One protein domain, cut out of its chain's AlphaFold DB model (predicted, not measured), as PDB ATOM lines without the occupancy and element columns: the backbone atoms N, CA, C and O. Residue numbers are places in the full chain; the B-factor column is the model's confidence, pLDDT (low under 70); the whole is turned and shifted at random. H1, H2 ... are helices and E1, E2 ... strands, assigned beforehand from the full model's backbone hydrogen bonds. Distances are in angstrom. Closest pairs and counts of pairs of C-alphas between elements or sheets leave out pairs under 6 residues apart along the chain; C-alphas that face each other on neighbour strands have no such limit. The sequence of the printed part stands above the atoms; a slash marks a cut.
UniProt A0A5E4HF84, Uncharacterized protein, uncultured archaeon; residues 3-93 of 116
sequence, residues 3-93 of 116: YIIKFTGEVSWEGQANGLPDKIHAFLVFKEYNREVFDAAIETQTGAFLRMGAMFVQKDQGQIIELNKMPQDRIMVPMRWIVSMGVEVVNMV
ATOM      1  N   TYR A   3      -4.241  30.685 -39.625       76.88
ATOM      2  CA  TYR A   3      -3.215  30.301 -40.581       76.88
ATOM      3  C   TYR A   3      -2.007  31.197 -40.389       76.88
ATOM      4  O   TYR A   3      -2.135  32.381 -40.078       76.88
ATOM      5  N   ILE A   4      -0.828  30.635 -40.606       80.06
ATOM      6  CA  ILE A   4       0.432  31.358 -40.572       80.06
ATOM      7  C   ILE A   4       1.040  31.309 -41.961       80.06
ATOM      8  O   ILE A   4       1.240  30.237 -42.523       80.06
ATOM      9  N   ILE A   5       1.397  32.468 -42.491       84.94
ATOM     10  CA  ILE A   5       2.316  32.573 -43.617       84.94
ATOM     11  C   ILE A   5       3.713  32.732 -43.031       84.94
ATOM     12  O   ILE A   5       4.002  33.735 -42.371       84.94
ATOM     13  N   LYS A   6       4.571  31.737 -43.248       86.44
ATOM     14  CA  LYS A   6       5.964  31.737 -42.807       86.44
ATOM     15  C   LYS A   6       6.868  32.035 -43.996       86.44
ATOM     16  O   LYS A   6       6.879  31.315 -44.988       86.44
ATOM     17  N   PHE A   7       7.651  33.095 -43.865       89.06
ATOM     18  CA  PHE A   7       8.719  33.460 -44.782       89.06
ATOM     19  C   PHE A   7      10.026  32.967 -44.181       89.06
ATOM     20  O   PHE A   7      10.350  33.334 -43.053       89.06
ATOM     21  N   THR A   8      10.775  32.154 -44.915       90.19
ATOM     22  CA  THR A   8      12.077  31.633 -44.494       90.19
ATOM     23  C   THR A   8      13.156  32.240 -45.367       90.19
ATOM     24  O   THR A   8      13.174  31.983 -46.565       90.19
ATOM     25  N   GLY A   9      14.040  33.038 -44.774       91.69
ATOM     26  CA  GLY A   9      15.237  33.545 -45.436       91.69
ATOM     27  C   GLY A   9      16.434  32.658 -45.118       91.69
ATOM     28  O   GLY A   9      16.735  32.452 -43.943       91.69
ATOM     29  N   GLU A  10      17.124  32.152 -46.136       94.62
ATOM     30  CA  GLU A  10      18.444  31.541 -45.957       94.62
ATOM     31  C   GLU A  10      19.494  32.646 -45.876       94.62
ATOM     32  O   GLU A  10      19.512  33.563 -46.704       94.62
ATOM     33  N   VAL A  11      20.361  32.577 -44.871       93.94
ATOM     34  CA  VAL A  11      21.308  33.647 -44.558       93.94
ATOM     35  C   VAL A  11      22.675  33.349 -45.166       93.94
ATOM     36  O   VAL A  11      23.196  32.239 -45.065       93.94
ATOM     37  N   SER A  12      23.286  34.359 -45.785       96.25
ATOM     38  CA  SER A  12      24.631  34.278 -46.347       96.25
ATOM     39  C   SER A  12      25.688  34.032 -45.269       96.25
ATOM     40  O   SER A  12      25.492  34.333 -44.090       96.25
ATOM     41  N   TRP A  13      26.863  33.556 -45.684       95.69
ATOM     42  CA  TRP A  13      28.002  33.378 -44.779       95.69
ATOM     43  C   TRP A  13      28.383  34.681 -44.047       95.69
ATOM     44  O   TRP A  13      28.781  34.641 -42.887       95.69
ATOM     45  N   GLU A  14      28.222  35.842 -44.692       95.56
ATOM     46  CA  GLU A  14      28.493  37.158 -44.098       95.56
ATOM     47  C   GLU A  14      27.504  37.471 -42.976       95.56
ATOM     48  O   GLU A  14      27.909  37.927 -41.909       95.56
ATOM     49  N   GLY A  15      26.210  37.217 -43.200       93.12
ATOM     50  CA  GLY A  15      25.184  37.397 -42.176       93.12
ATOM     51  C   GLY A  15      25.422  36.479 -40.976       93.12
ATOM     52  O   GLY A  15      25.365  36.934 -39.834       93.12
ATOM     53  N   GLN A  16      25.785  35.220 -41.234       92.88
ATOM     54  CA  GLN A  16      26.108  34.242 -40.191       92.88
ATOM     55  C   GLN A  16      27.353  34.635 -39.384       92.88
ATOM     56  O   GLN A  16      27.345  34.578 -38.155       92.88
ATOM     57  N   ALA A  17      28.400  35.139 -40.047       93.75
ATOM     58  CA  ALA A  17      29.590  35.670 -39.377       93.75
ATOM     59  C   ALA A  17      29.283  36.883 -38.472       93.75
ATOM     60  O   ALA A  17      30.066  37.197 -37.578       93.75
ATOM     61  N   ASN A  18      28.140  37.548 -38.681       90.31
ATOM     62  CA  ASN A  18      27.633  38.643 -37.851       90.31
ATOM     63  C   ASN A  18      26.588  38.181 -36.811       90.31
ATOM     64  O   ASN A  18      25.897  39.014 -36.226       90.31
ATOM     65  N   GLY A  19      26.487  36.875 -36.550       87.38
ATOM     66  CA  GLY A  19      25.679  36.317 -35.461       87.38
ATOM     67  C   GLY A  19      24.231  35.986 -35.821       87.38
ATOM     68  O   GLY A  19      23.437  35.727 -34.919       87.38
ATOM     69  N   LEU A  20      23.870  35.990 -37.107       89.44
ATOM     70  CA  LEU A  20      22.579  35.463 -37.552       89.44
ATOM     71  C   LEU A  20      22.629  33.930 -37.690       89.44
ATOM     72  O   LEU A  20      23.680  33.381 -38.019       89.44
ATOM     73  N   PRO A  21      21.507  33.225 -37.474       88.06
ATOM     74  CA  PRO A  21      21.404  31.804 -37.804       88.06
ATOM     75  C   PRO A  21      21.483  31.573 -39.321       88.06
ATOM     76  O   PRO A  21      21.377  32.509 -40.114       88.06
ATOM     77  N   ASP A  22      21.631  30.315 -39.732       90.25
ATOM     78  CA  ASP A  22      21.601  29.889 -41.139       90.25
ATOM     79  C   ASP A  22      20.239  30.147 -41.808       90.25
ATOM     80  O   ASP A  22      20.173  30.394 -43.017       90.25
ATOM     81  N   LYS A  23      19.159  30.134 -41.020       90.25
ATOM     82  CA  LYS A  23      17.791  30.432 -41.447       90.25
ATOM     83  C   LYS A  23      17.104  31.391 -40.489       90.25
ATOM     84  O   LYS A  23      17.176  31.235 -39.274       90.25
ATOM     85  N   ILE A  24      16.381  32.354 -41.049       87.69
ATOM     86  CA  ILE A  24      15.535  33.286 -40.298       87.69
ATOM     87  C   ILE A  24      14.087  33.205 -40.763       87.69
ATOM     88  O   ILE A  24      13.806  32.923 -41.929       87.69
ATOM     89  N   HIS A  25      13.165  33.512 -39.859       85.94
ATOM     90  CA  HIS A  25      11.738  33.409 -40.108       85.94
ATOM     91  C   HIS A  25      10.992  34.711 -39.804       85.94
ATOM     92  O   HIS A  25      11.174  35.326 -38.747       85.94
ATOM     93  N   ALA A  26      10.110  35.102 -40.725       84.25
ATOM     94  CA  ALA A  26       9.068  36.100 -40.502       84.25
ATOM     95  C   ALA A  26       7.694  35.440 -40.630       84.25
ATOM     96  O   ALA A  26       7.506  34.534 -41.440       84.25
ATOM     97  N   PHE A  27       6.731  35.921 -39.852       81.75
ATOM     98  CA  PHE A  27       5.406  35.319 -39.751       81.75
ATOM     99  C   PHE A  27       4.321  36.369 -39.966       81.75
ATOM    100  O   PHE A  27       4.422  37.489 -39.455       81.75
ATOM    101  N   LEU A  28       3.267  35.986 -40.681       79.56
ATOM    102  CA  LEU A  28       2.002  36.712 -40.744       79.56
ATOM    103  C   LEU A  28       0.874  35.775 -40.328       79.56
ATOM    104  O   LEU A  28       0.772  34.672 -40.855       79.56
ATOM    105  N   VAL A  29       0.032  36.220 -39.401       78.81
ATOM    106  CA  VAL A  29      -1.110  35.443 -38.908       78.81
ATOM    107  C   VAL A  29      -2.377  35.926 -39.585       78.81
ATOM    108  O   VAL A  29      -2.637  37.129 -39.643       78.81
ATOM    109  N   PHE A  30      -3.184  34.982 -40.044       74.12
ATOM    110  CA  PHE A  30      -4.482  35.226 -40.641       74.12
ATOM    111  C   PHE A  30      -5.554  34.414 -39.938       74.12
ATOM    112  O   PHE A  30      -5.334  33.273 -39.536       74.12
ATOM    113  N   LYS A  31      -6.740  35.004 -39.842       76.00
ATOM    114  CA  LYS A  31      -7.948  34.288 -39.454       76.00
ATOM    115  C   LYS A  31      -8.648  33.837 -40.724       76.00
ATOM    116  O   LYS A  31      -8.845  34.657 -41.615       76.00
ATOM    117  N   GLU A  32      -9.045  32.568 -40.749       73.94
ATOM    118  CA  GLU A  32      -9.769  31.940 -41.859       73.94
ATOM    119  C   GLU A  32      -8.925  31.766 -43.134       73.94
ATOM    120  O   GLU A  32      -7.998  32.521 -43.421       73.94
ATOM    121  N   TYR A  33      -9.219  30.709 -43.896       73.88
ATOM    122  CA  TYR A  33      -8.513  30.438 -45.145       73.88
ATOM    123  C   TYR A  33      -9.181  31.197 -46.284       73.88
ATOM    124  O   TYR A  33     -10.299  30.865 -46.679       73.88
ATOM    125  N   ASN A  34      -8.470  32.163 -46.856       83.94
ATOM    126  CA  ASN A  34      -8.835  32.759 -48.132       83.94
ATOM    127  C   ASN A  34      -7.582  32.867 -49.003       83.94
ATOM    128  O   ASN A  34      -6.680  33.654 -48.723       83.94
ATOM    129  N   ARG A  35      -7.540  32.057 -50.066       82.25
ATOM    130  CA  ARG A  35      -6.378  31.947 -50.950       82.25
ATOM    131  C   ARG A  35      -5.997  33.278 -51.595       82.25
ATOM    132  O   ARG A  35      -4.825  33.625 -51.578       82.25
ATOM    133  N   GLU A  36      -6.968  34.033 -52.105       86.56
ATOM    134  CA  GLU A  36      -6.704  35.328 -52.751       86.56
ATOM    135  C   GLU A  36      -6.106  36.331 -51.759       86.56
ATOM    136  O   GLU A  36      -5.182  37.072 -52.090       86.56
ATOM    137  N   VAL A  37      -6.587  36.312 -50.513       84.94
ATOM    138  CA  VAL A  37      -6.053  37.156 -49.434       84.94
ATOM    139  C   VAL A  37      -4.624  36.749 -49.073       84.94
ATOM    140  O   VAL A  37      -3.794  37.620 -48.815       84.94
ATOM    141  N   PHE A  38      -4.312  35.452 -49.070       84.69
ATOM    142  CA  PHE A  38      -2.962  34.967 -48.774       84.69
ATOM    143  C   PHE A  38      -1.978  35.305 -49.885       84.69
ATOM    144  O   PHE A  38      -0.909  35.832 -49.586       84.69
ATOM    145  N   ASP A  39      -2.347  35.074 -51.144       88.50
ATOM    146  CA  ASP A  39      -1.504  35.410 -52.292       88.50
ATOM    147  C   ASP A  39      -1.205  36.925 -52.294       88.50
ATOM    148  O   ASP A  39      -0.042  37.335 -52.329       88.50
ATOM    149  N   ALA A  40      -2.228  37.765 -52.086       89.12
ATOM    150  CA  ALA A  40      -2.064  39.217 -51.968       89.12
ATOM    151  C   ALA A  40      -1.191  39.638 -50.769       89.12
ATOM    152  O   ALA A  40      -0.390  40.576 -50.867       89.12
ATOM    153  N   ALA A  41      -1.317  38.959 -49.626       86.88
ATOM    154  CA  ALA A  41      -0.487  39.216 -48.454       86.88
ATOM    155  C   ALA A  41       0.983  38.840 -48.686       86.88
ATOM    156  O   ALA A  41       1.876  39.602 -48.306       86.88
ATOM    157  N   ILE A  42       1.238  37.700 -49.334       90.06
ATOM    158  CA  ILE A  42       2.586  37.245 -49.695       90.06
ATOM    159  C   ILE A  42       3.251  38.261 -50.617       90.06
ATOM    160  O   ILE A  42       4.383  38.677 -50.349       90.06
ATOM    161  N   GLU A  43       2.547  38.705 -51.658       91.50
ATOM    162  CA  GLU A  43       3.041  39.720 -52.590       91.50
ATOM    163  C   GLU A  43       3.317  41.052 -51.887       91.50
ATOM    164  O   GLU A  43       4.384  41.649 -52.062       91.50
ATOM    165  N   THR A  44       2.391  41.502 -51.038       90.94
ATOM    166  CA  THR A  44       2.526  42.761 -50.296       90.94
ATOM    167  C   THR A  44       3.739  42.733 -49.372       90.94
ATOM    168  O   THR A  44       4.540  43.676 -49.375       90.94
ATOM    169  N   GLN A  45       3.901  41.652 -48.608       89.31
ATOM    170  CA  GLN A  45       4.979  41.505 -47.637       89.31
ATOM    171  C   GLN A  45       6.338  41.334 -48.318       89.31
ATOM    172  O   GLN A  45       7.301  42.013 -47.958       89.31
ATOM    173  N   THR A  46       6.406  40.493 -49.351       89.19
ATOM    174  CA  THR A  46       7.616  40.316 -50.166       89.19
ATOM    175  C   THR A  46       8.020  41.636 -50.816       89.19
ATOM    176  O   THR A  46       9.176  42.052 -50.730       89.19
ATOM    177  N   GLY A  47       7.058  42.358 -51.395       90.69
ATOM    178  CA  GLY A  47       7.289  43.682 -51.962       90.69
ATOM    179  C   GLY A  47       7.769  44.698 -50.924       90.69
ATOM    180  O   GLY A  47       8.619  45.532 -51.237       90.69
ATOM    181  N   ALA A  48       7.275  44.633 -49.685       89.62
ATOM    182  CA  ALA A  48       7.758  45.480 -48.598       89.62
ATOM    183  C   ALA A  48       9.222  45.175 -48.246       89.62
ATOM    184  O   ALA A  48      10.019  46.111 -48.166       89.62
ATOM    185  N   PHE A  49       9.603  43.897 -48.128       91.62
ATOM    186  CA  PHE A  49      10.994  43.506 -47.868       91.62
ATOM    187  C   PHE A  49      11.950  44.007 -48.951       91.62
ATOM    188  O   PHE A  49      12.997  44.581 -48.646       91.62
ATOM    189  N   LEU A  50      11.559  43.855 -50.218       89.75
ATOM    190  CA  LEU A  50      12.357  44.309 -51.356       89.75
ATOM    191  C   LEU A  50      12.497  45.834 -51.390       89.75
ATOM    192  O   LEU A  50      13.610  46.336 -51.530       89.75
ATOM    193  N   ARG A  51      11.399  46.585 -51.208       92.75
ATOM    194  CA  ARG A  51      11.436  48.061 -51.185       92.75
ATOM    195  C   ARG A  51      12.283  48.609 -50.042       92.75
ATOM    196  O   ARG A  51      12.933  49.635 -50.204       92.75
ATOM    197  N   MET A  52      12.254  47.945 -48.891       91.81
ATOM    198  CA  MET A  52      13.017  48.354 -47.715       91.81
ATOM    199  C   MET A  52      14.464  47.864 -47.726       91.81
ATOM    200  O   MET A  52      15.272  48.336 -46.929       91.81
ATOM    201  N   GLY A  53      14.796  46.905 -48.593       93.19
ATOM    202  CA  GLY A  53      16.095  46.244 -48.582       93.19
ATOM    203  C   GLY A  53      16.356  45.459 -47.294       93.19
ATOM    204  O   GLY A  53      17.519  45.227 -46.959       93.19
ATOM    205  N   ALA A  54      15.310  45.056 -46.565       92.94
ATOM    206  CA  ALA A  54      15.438  44.303 -45.320       92.94
ATOM    207  C   ALA A  54      14.213  43.428 -45.010       92.94
ATOM    208  O   ALA A  54      13.076  43.790 -45.311       92.94
ATOM    209  N   MET A  55      14.461  42.306 -44.337       91.44
ATOM    210  CA  MET A  55      13.459  41.411 -43.768       91.44
ATOM    211  C   MET A  55      13.353  41.652 -42.257       91.44
ATOM    212  O   MET A  55      14.360  41.682 -41.553       91.44
ATOM    213  N   PHE A  56      12.133  41.820 -41.747       87.19
ATOM    214  CA  PHE A  56      11.887  41.937 -40.308       87.19
ATOM    215  C   PHE A  56      11.539  40.577 -39.738       87.19
ATOM    216  O   PHE A  56      10.496  40.012 -40.072       87.19
ATOM    217  N   VAL A  57      12.398  40.081 -38.862       82.88
ATOM    218  CA  VAL A  57      12.271  38.758 -38.253       82.88
ATOM    219  C   VAL A  57      12.283  38.892 -36.741       82.88
ATOM    220  O   VAL A  57      12.683  39.923 -36.207       82.88
ATOM    221  N   GLN A  58      11.815  37.877 -36.028       74.50
ATOM    222  CA  GLN A  58      11.936  37.866 -34.572       74.50
ATOM    223  C   GLN A  58      13.412  37.766 -34.158       74.50
ATOM    224  O   GLN A  58      14.228  37.190 -34.870       74.50
ATOM    225  N   LYS A  59      13.782  38.355 -33.029       69.38
ATOM    226  CA  LYS A  59      15.144  38.342 -32.501       69.38
ATOM    227  C   LYS A  59      15.539  36.936 -32.059       69.38
ATOM    228  O   LYS A  59      16.596  36.449 -32.445       69.38
ATOM    229  N   ASP A  60      14.649  36.280 -31.325       68.19
ATOM    230  CA  ASP A  60      14.862  34.947 -30.767       68.19
ATOM    231  C   ASP A  60      14.402  33.866 -31.753       68.19
ATOM    232  O   ASP A  60      13.389  33.188 -31.574       68.19
ATOM    233  N   GLN A  61      15.146  33.745 -32.853       64.06
ATOM    234  CA  GLN A  61      14.975  32.670 -33.828       64.06
ATOM    235  C   GLN A  61      15.224  31.318 -33.132       64.06
ATOM    236  O   GLN A  61      16.315  31.084 -32.618       64.06
ATOM    237  N   GLY A  62      14.208  30.445 -33.081       49.38
ATOM    238  CA  GLY A  62      14.287  29.131 -32.421       49.38
ATOM    239  C   GLY A  62      13.591  29.020 -31.057       49.38
ATOM    240  O   GLY A  62      13.695  27.978 -30.416       49.38
ATOM    241  N   GLN A  63      12.872  30.055 -30.609       52.88
ATOM    242  CA  GLN A  63      11.988  29.984 -29.437       52.88
ATOM    243  C   GLN A  63      10.513  29.867 -29.834       52.88
ATOM    244  O   GLN A  63      10.141  30.164 -30.970       52.88
ATOM    245  N   ILE A  64       9.665  29.445 -28.888       53.38
ATOM    246  CA  ILE A  64       8.206  29.472 -29.047       53.38
ATOM    247  C   ILE A  64       7.781  30.919 -29.298       53.38
ATOM    248  O   ILE A  64       8.078  31.824 -28.516       53.38
ATOM    249  N   ILE A  65       7.093  31.142 -30.414       57.47
ATOM    250  CA  ILE A  65       6.675  32.475 -30.834       57.47
ATOM    251  C   ILE A  65       5.256  32.725 -30.348       57.47
ATOM    252  O   ILE A  65       4.298  32.126 -30.834       57.47
ATOM    253  N   GLU A  66       5.106  33.679 -29.434       57.69
ATOM    254  CA  GLU A  66       3.797  34.212 -29.077       57.69
ATOM    255  C   GLU A  66       3.299  35.180 -30.156       57.69
ATOM    256  O   GLU A  66       3.464  36.397 -30.079       57.69
ATOM    257  N   LEU A  67       2.642  34.621 -31.169       58.25
ATOM    258  CA  LEU A  67       2.150  35.336 -32.350       58.25
ATOM    259  C   LEU A  67       1.137  36.464 -32.050       58.25
ATOM    260  O   LEU A  67       0.935  37.342 -32.887       58.25
ATOM    261  N   ASN A  68       0.518  36.451 -30.863       54.88
ATOM    262  CA  ASN A  68      -0.463  37.447 -30.417       54.88
ATOM    263  C   ASN A  68       0.151  38.624 -29.633       54.88
ATOM    264  O   ASN A  68      -0.557  39.590 -29.338       54.88
ATOM    265  N   LYS A  69       1.439  38.565 -29.268       50.69
ATOM    266  CA  LYS A  69       2.119  39.665 -28.569       50.69
ATOM    267  C   LYS A  69       2.734  40.638 -29.575       50.69
ATOM    268  O   LYS A  69       3.241  40.246 -30.624       50.69
ATOM    269  N   MET A  70       2.688  41.936 -29.253       49.12
ATOM    270  CA  MET A  70       3.396  42.942 -30.047       49.12
ATOM    271  C   MET A  70       4.891  42.612 -30.060       49.12
ATOM    272  O   MET A  70       5.459  42.343 -29.001       49.12
ATOM    273  N   PRO A  71       5.551  42.665 -31.222       53.72
ATOM    274  CA  PRO A  71       6.867  42.088 -31.365       53.72
ATOM    275  C   PRO A  71       7.891  43.172 -31.024       53.72
ATOM    276  O   PRO A  71       8.481  43.799 -31.902       53.72
ATOM    277  N   GLN A  72       8.047  43.433 -29.723       56.19
ATOM    278  CA  GLN A  72       9.106  44.308 -29.203       56.19
ATOM    279  C   GLN A  72      10.502  43.743 -29.529       56.19
ATOM    280  O   GLN A  72      11.473  44.490 -29.598       56.19
ATOM    281  N   ASP A  73      10.561  42.453 -29.860       65.88
ATOM    282  CA  ASP A  73      11.764  41.703 -30.187       65.88
ATOM    283  C   ASP A  73      11.872  41.392 -31.686       65.88
ATOM    284  O   ASP A  73      12.146  40.255 -32.058       65.88
ATOM    285  N   ARG A  74      11.635  42.355 -32.591       74.31
ATOM    286  CA  ARG A  74      12.020  42.182 -34.010       74.31
ATOM    287  C   ARG A  74      13.424  42.706 -34.263       74.31
ATOM    288  O   ARG A  74      13.787  43.783 -33.800       74.31
ATOM    289  N   ILE A  75      14.175  41.981 -35.079       85.12
ATOM    290  CA  ILE A  75      15.408  42.454 -35.700       85.12
ATOM    291  C   ILE A  75      15.169  42.705 -37.186       85.12
ATOM    292  O   ILE A  75      14.340  42.066 -37.838       85.12
ATOM    293  N   MET A  76      15.912  43.663 -37.720       89.56
ATOM    294  CA  MET A  76      15.943  43.957 -39.143       89.56
ATOM    295  C   MET A  76      17.166  43.275 -39.748       89.56
ATOM    296  O   MET A  76      18.296  43.606 -39.390       89.56
ATOM    297  N   VAL A  77      16.945  42.343 -40.673       91.38
ATOM    298  CA  VAL A  77      18.013  41.659 -41.402       91.38
ATOM    299  C   VAL A  77      18.108  42.233 -42.816       91.38
ATOM    300  O   VAL A  77      17.139  42.149 -43.569       91.38
ATOM    301  N   PRO A  78      19.246  42.826 -43.211       94.56
ATOM    302  CA  PRO A  78      19.438  43.343 -44.563       94.56
ATOM    303  C   PRO A  78      19.244  42.268 -45.641       94.56
ATOM    304  O   PRO A  78      19.824  41.189 -45.548       94.56
ATOM    305  N   MET A  79      18.528  42.591 -46.723       93.44
ATOM    306  CA  MET A  79      18.280  41.657 -47.837       93.44
ATOM    307  C   MET A  79      19.566  41.185 -48.518       93.44
ATOM    308  O   MET A  79      19.597  40.080 -49.039       93.44
ATOM    309  N   ARG A  80      20.654  41.967 -48.467       93.88
ATOM    310  CA  ARG A  80      21.974  41.537 -48.971       93.88
ATOM    311  C   ARG A  80      22.522  40.288 -48.269       93.88
ATOM    312  O   ARG A  80      23.401  39.630 -48.808       93.88
ATOM    313  N   TRP A  81      22.048  40.000 -47.057       95.31
ATOM    314  CA  TRP A  81      22.427  38.814 -46.296       95.31
ATOM    315  C   TRP A  81      21.440  37.666 -46.483       95.31
ATOM    316  O   TRP A  81      21.662  36.609 -45.913       95.31
ATOM    317  N   ILE A  82      20.379  37.841 -47.273       94.19
ATOM    318  CA  ILE A  82      19.397  36.800 -47.572       94.19
ATOM    319  C   ILE A  82      19.686  36.258 -48.970       94.19
ATOM    320  O   ILE A  82      19.516  36.967 -49.960       94.19
ATOM    321  N   VAL A  83      20.153  35.012 -49.054       95.00
ATOM    322  CA  VAL A  83      20.534  34.379 -50.331       95.00
ATOM    323  C   VAL A  83      19.335  33.804 -51.072       95.00
ATOM    324  O   VAL A  83      19.312  33.787 -52.301       95.00
ATOM    325  N   SER A  84      18.329  33.351 -50.331       94.12
ATOM    326  CA  SER A  84      17.088  32.810 -50.870       94.12
ATOM    327  C   SER A  84      15.949  33.062 -49.884       94.12
ATOM    328  O   SER A  84      16.181  33.242 -48.686       94.12
ATOM    329  N   MET A  85      14.714  33.114 -50.389       93.06
ATOM    330  CA  MET A  85      13.523  33.246 -49.555       93.06
ATOM    331  C   MET A  85      12.453  32.251 -50.002       93.06
ATOM    332  O   MET A  85      12.026  32.268 -51.154       93.06
ATOM    333  N   GLY A  86      12.019  31.401 -49.076       90.94
ATOM    334  CA  GLY A  86      10.881  30.502 -49.233       90.94
ATOM    335  C   GLY A  86       9.653  31.032 -48.501       90.94
ATOM    336  O   GLY A  86       9.777  31.743 -47.502       90.94
ATOM    337  N   VAL A  87       8.465  30.675 -48.983       90.31
ATOM    338  CA  VAL A  87       7.193  31.037 -48.349       90.31
ATOM    339  C   VAL A  87       6.327  29.795 -48.233       90.31
ATOM    340  O   VAL A  87       6.155  29.068 -49.208       90.31
ATOM    341  N   GLU A  88       5.779  29.561 -47.046       86.88
ATOM    342  CA  GLU A  88       4.862  28.457 -46.774       86.88
ATOM    343  C   GLU A  88       3.633  28.950 -46.005       86.88
ATOM    344  O   GLU A  88       3.728  29.830 -45.149       86.88
ATOM    345  N   VAL A  89       2.468  28.384 -46.324       82.62
ATOM    346  CA  VAL A  89       1.221  28.622 -45.588       82.62
ATOM    347  C   VAL A  89       0.962  27.404 -44.717       82.62
ATOM    348  O   VAL A  89       0.739  26.304 -45.220       82.62
ATOM    349  N   VAL A  90       0.987  27.610 -43.408       80.06
ATOM    350  CA  VAL A  90       0.824  26.573 -42.393       80.06
ATOM    351  C   VAL A  90      -0.505  26.790 -41.687       80.06
ATOM    352  O   VAL A  90      -0.868  27.911 -41.333       80.06
ATOM    353  N   ASN A  91      -1.251  25.711 -41.479       73.62
ATOM    354  CA  ASN A  91      -2.448  25.758 -40.658       73.62
ATOM    355  C   ASN A  91      -2.041  25.803 -39.177       73.62
ATOM    356  O   ASN A  91      -1.286  24.936 -38.731       73.62
ATOM    357  N   MET A  92      -2.537  26.780 -38.412       66.69
ATOM    358  CA  MET A  92      -2.450  26.710 -36.956       66.69
ATOM    359  C   MET A  92      -3.442  25.657 -36.485       66.69
ATOM    360  O   MET A  92      -4.622  25.938 -36.252       66.69
ATOM    361  N   VAL A  93      -2.958  24.425 -36.349       56.34
ATOM    362  CA  VAL A  93      -3.704  23.394 -35.636       56.34
ATOM    363  C   VAL A  93      -3.855  23.897 -34.203       56.34
ATOM    364  O   VAL A  93      -2.865  24.176 -33.530       56.34
TER     365      VAL A  93
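What this domain is: This is residues 3 to 93 of the 116 residues of an uncharacterized protein of uncultured archaeon (UniProt A0A5E4HF84). A long, twisted sheet of three strands, E2, E1 and E5, has the long helix H2 over one face; the small hairpin E3 and E4 stands partly face to face with it, strands crossed, and the short helix H1 lies at one end. Residues 59 to 73 make a long loop between E3 and E4. The 91 printed residues run E1, H1, E2, H2, E3, E4, E5; both sheets, E2 - E1 - E5 and E3 - E4, are antiparallel, and the class is mixed, helices and strands. The whole is compact, with a radius of gyration of the C-alphas of 13.2 A and spans of 40 by 26 by 19 A.

Where its parts are: E1, residues 3 to 11, begins at C-alpha 3 (-3.215, 30.301, -40.581) and is 25.1 A long. E2 is residues 23 to 31, 26.1 A. E5, residues 82 to 92, 26.3 A, bends by 50 degrees at residue 89 and ends at C-alpha 92 (-2.450, 26.710, -36.956). H2 is residues 35 to 52, 25.6 A; H1 is residues 13 to 17. E3 is residues 54 to 58 and E4 residues 74 to 78.

How they stand to each other: E1 and E2 are antiparallel neighbours, with N 5 and O 28 within hydrogen-bond range at 2.8 A; E1 and E5 are antiparallel neighbours too, with N 8 and O 86 within that range at 2.8 A. H2 is on this sheet at a height of 9.9 A; its closest C-alpha pair with E1 is Ile 5 and Ile 42, 7.7 A. H1 only grazes the sheet. The two sheets form a sandwich, two sheets face to face, with best planes 38 degrees apart; the closest C-alphas of E2 and E3 are Ala 26 and Val 57, 4.7 A. In the hairpin E3 and E4, N 55 and O 77 are 2.8 A apart, within hydrogen-bond range. In H1 and H2 every O i to N i+4 pair is within that range.

The domain as a whole: The C-alphas farthest apart, Ala 17 and Glu 32, are 39.6 A apart. The printed part has no cut. The link E3 to E4 is long. Confidence is under 70 at residues 59 to 73 and 92 to 93.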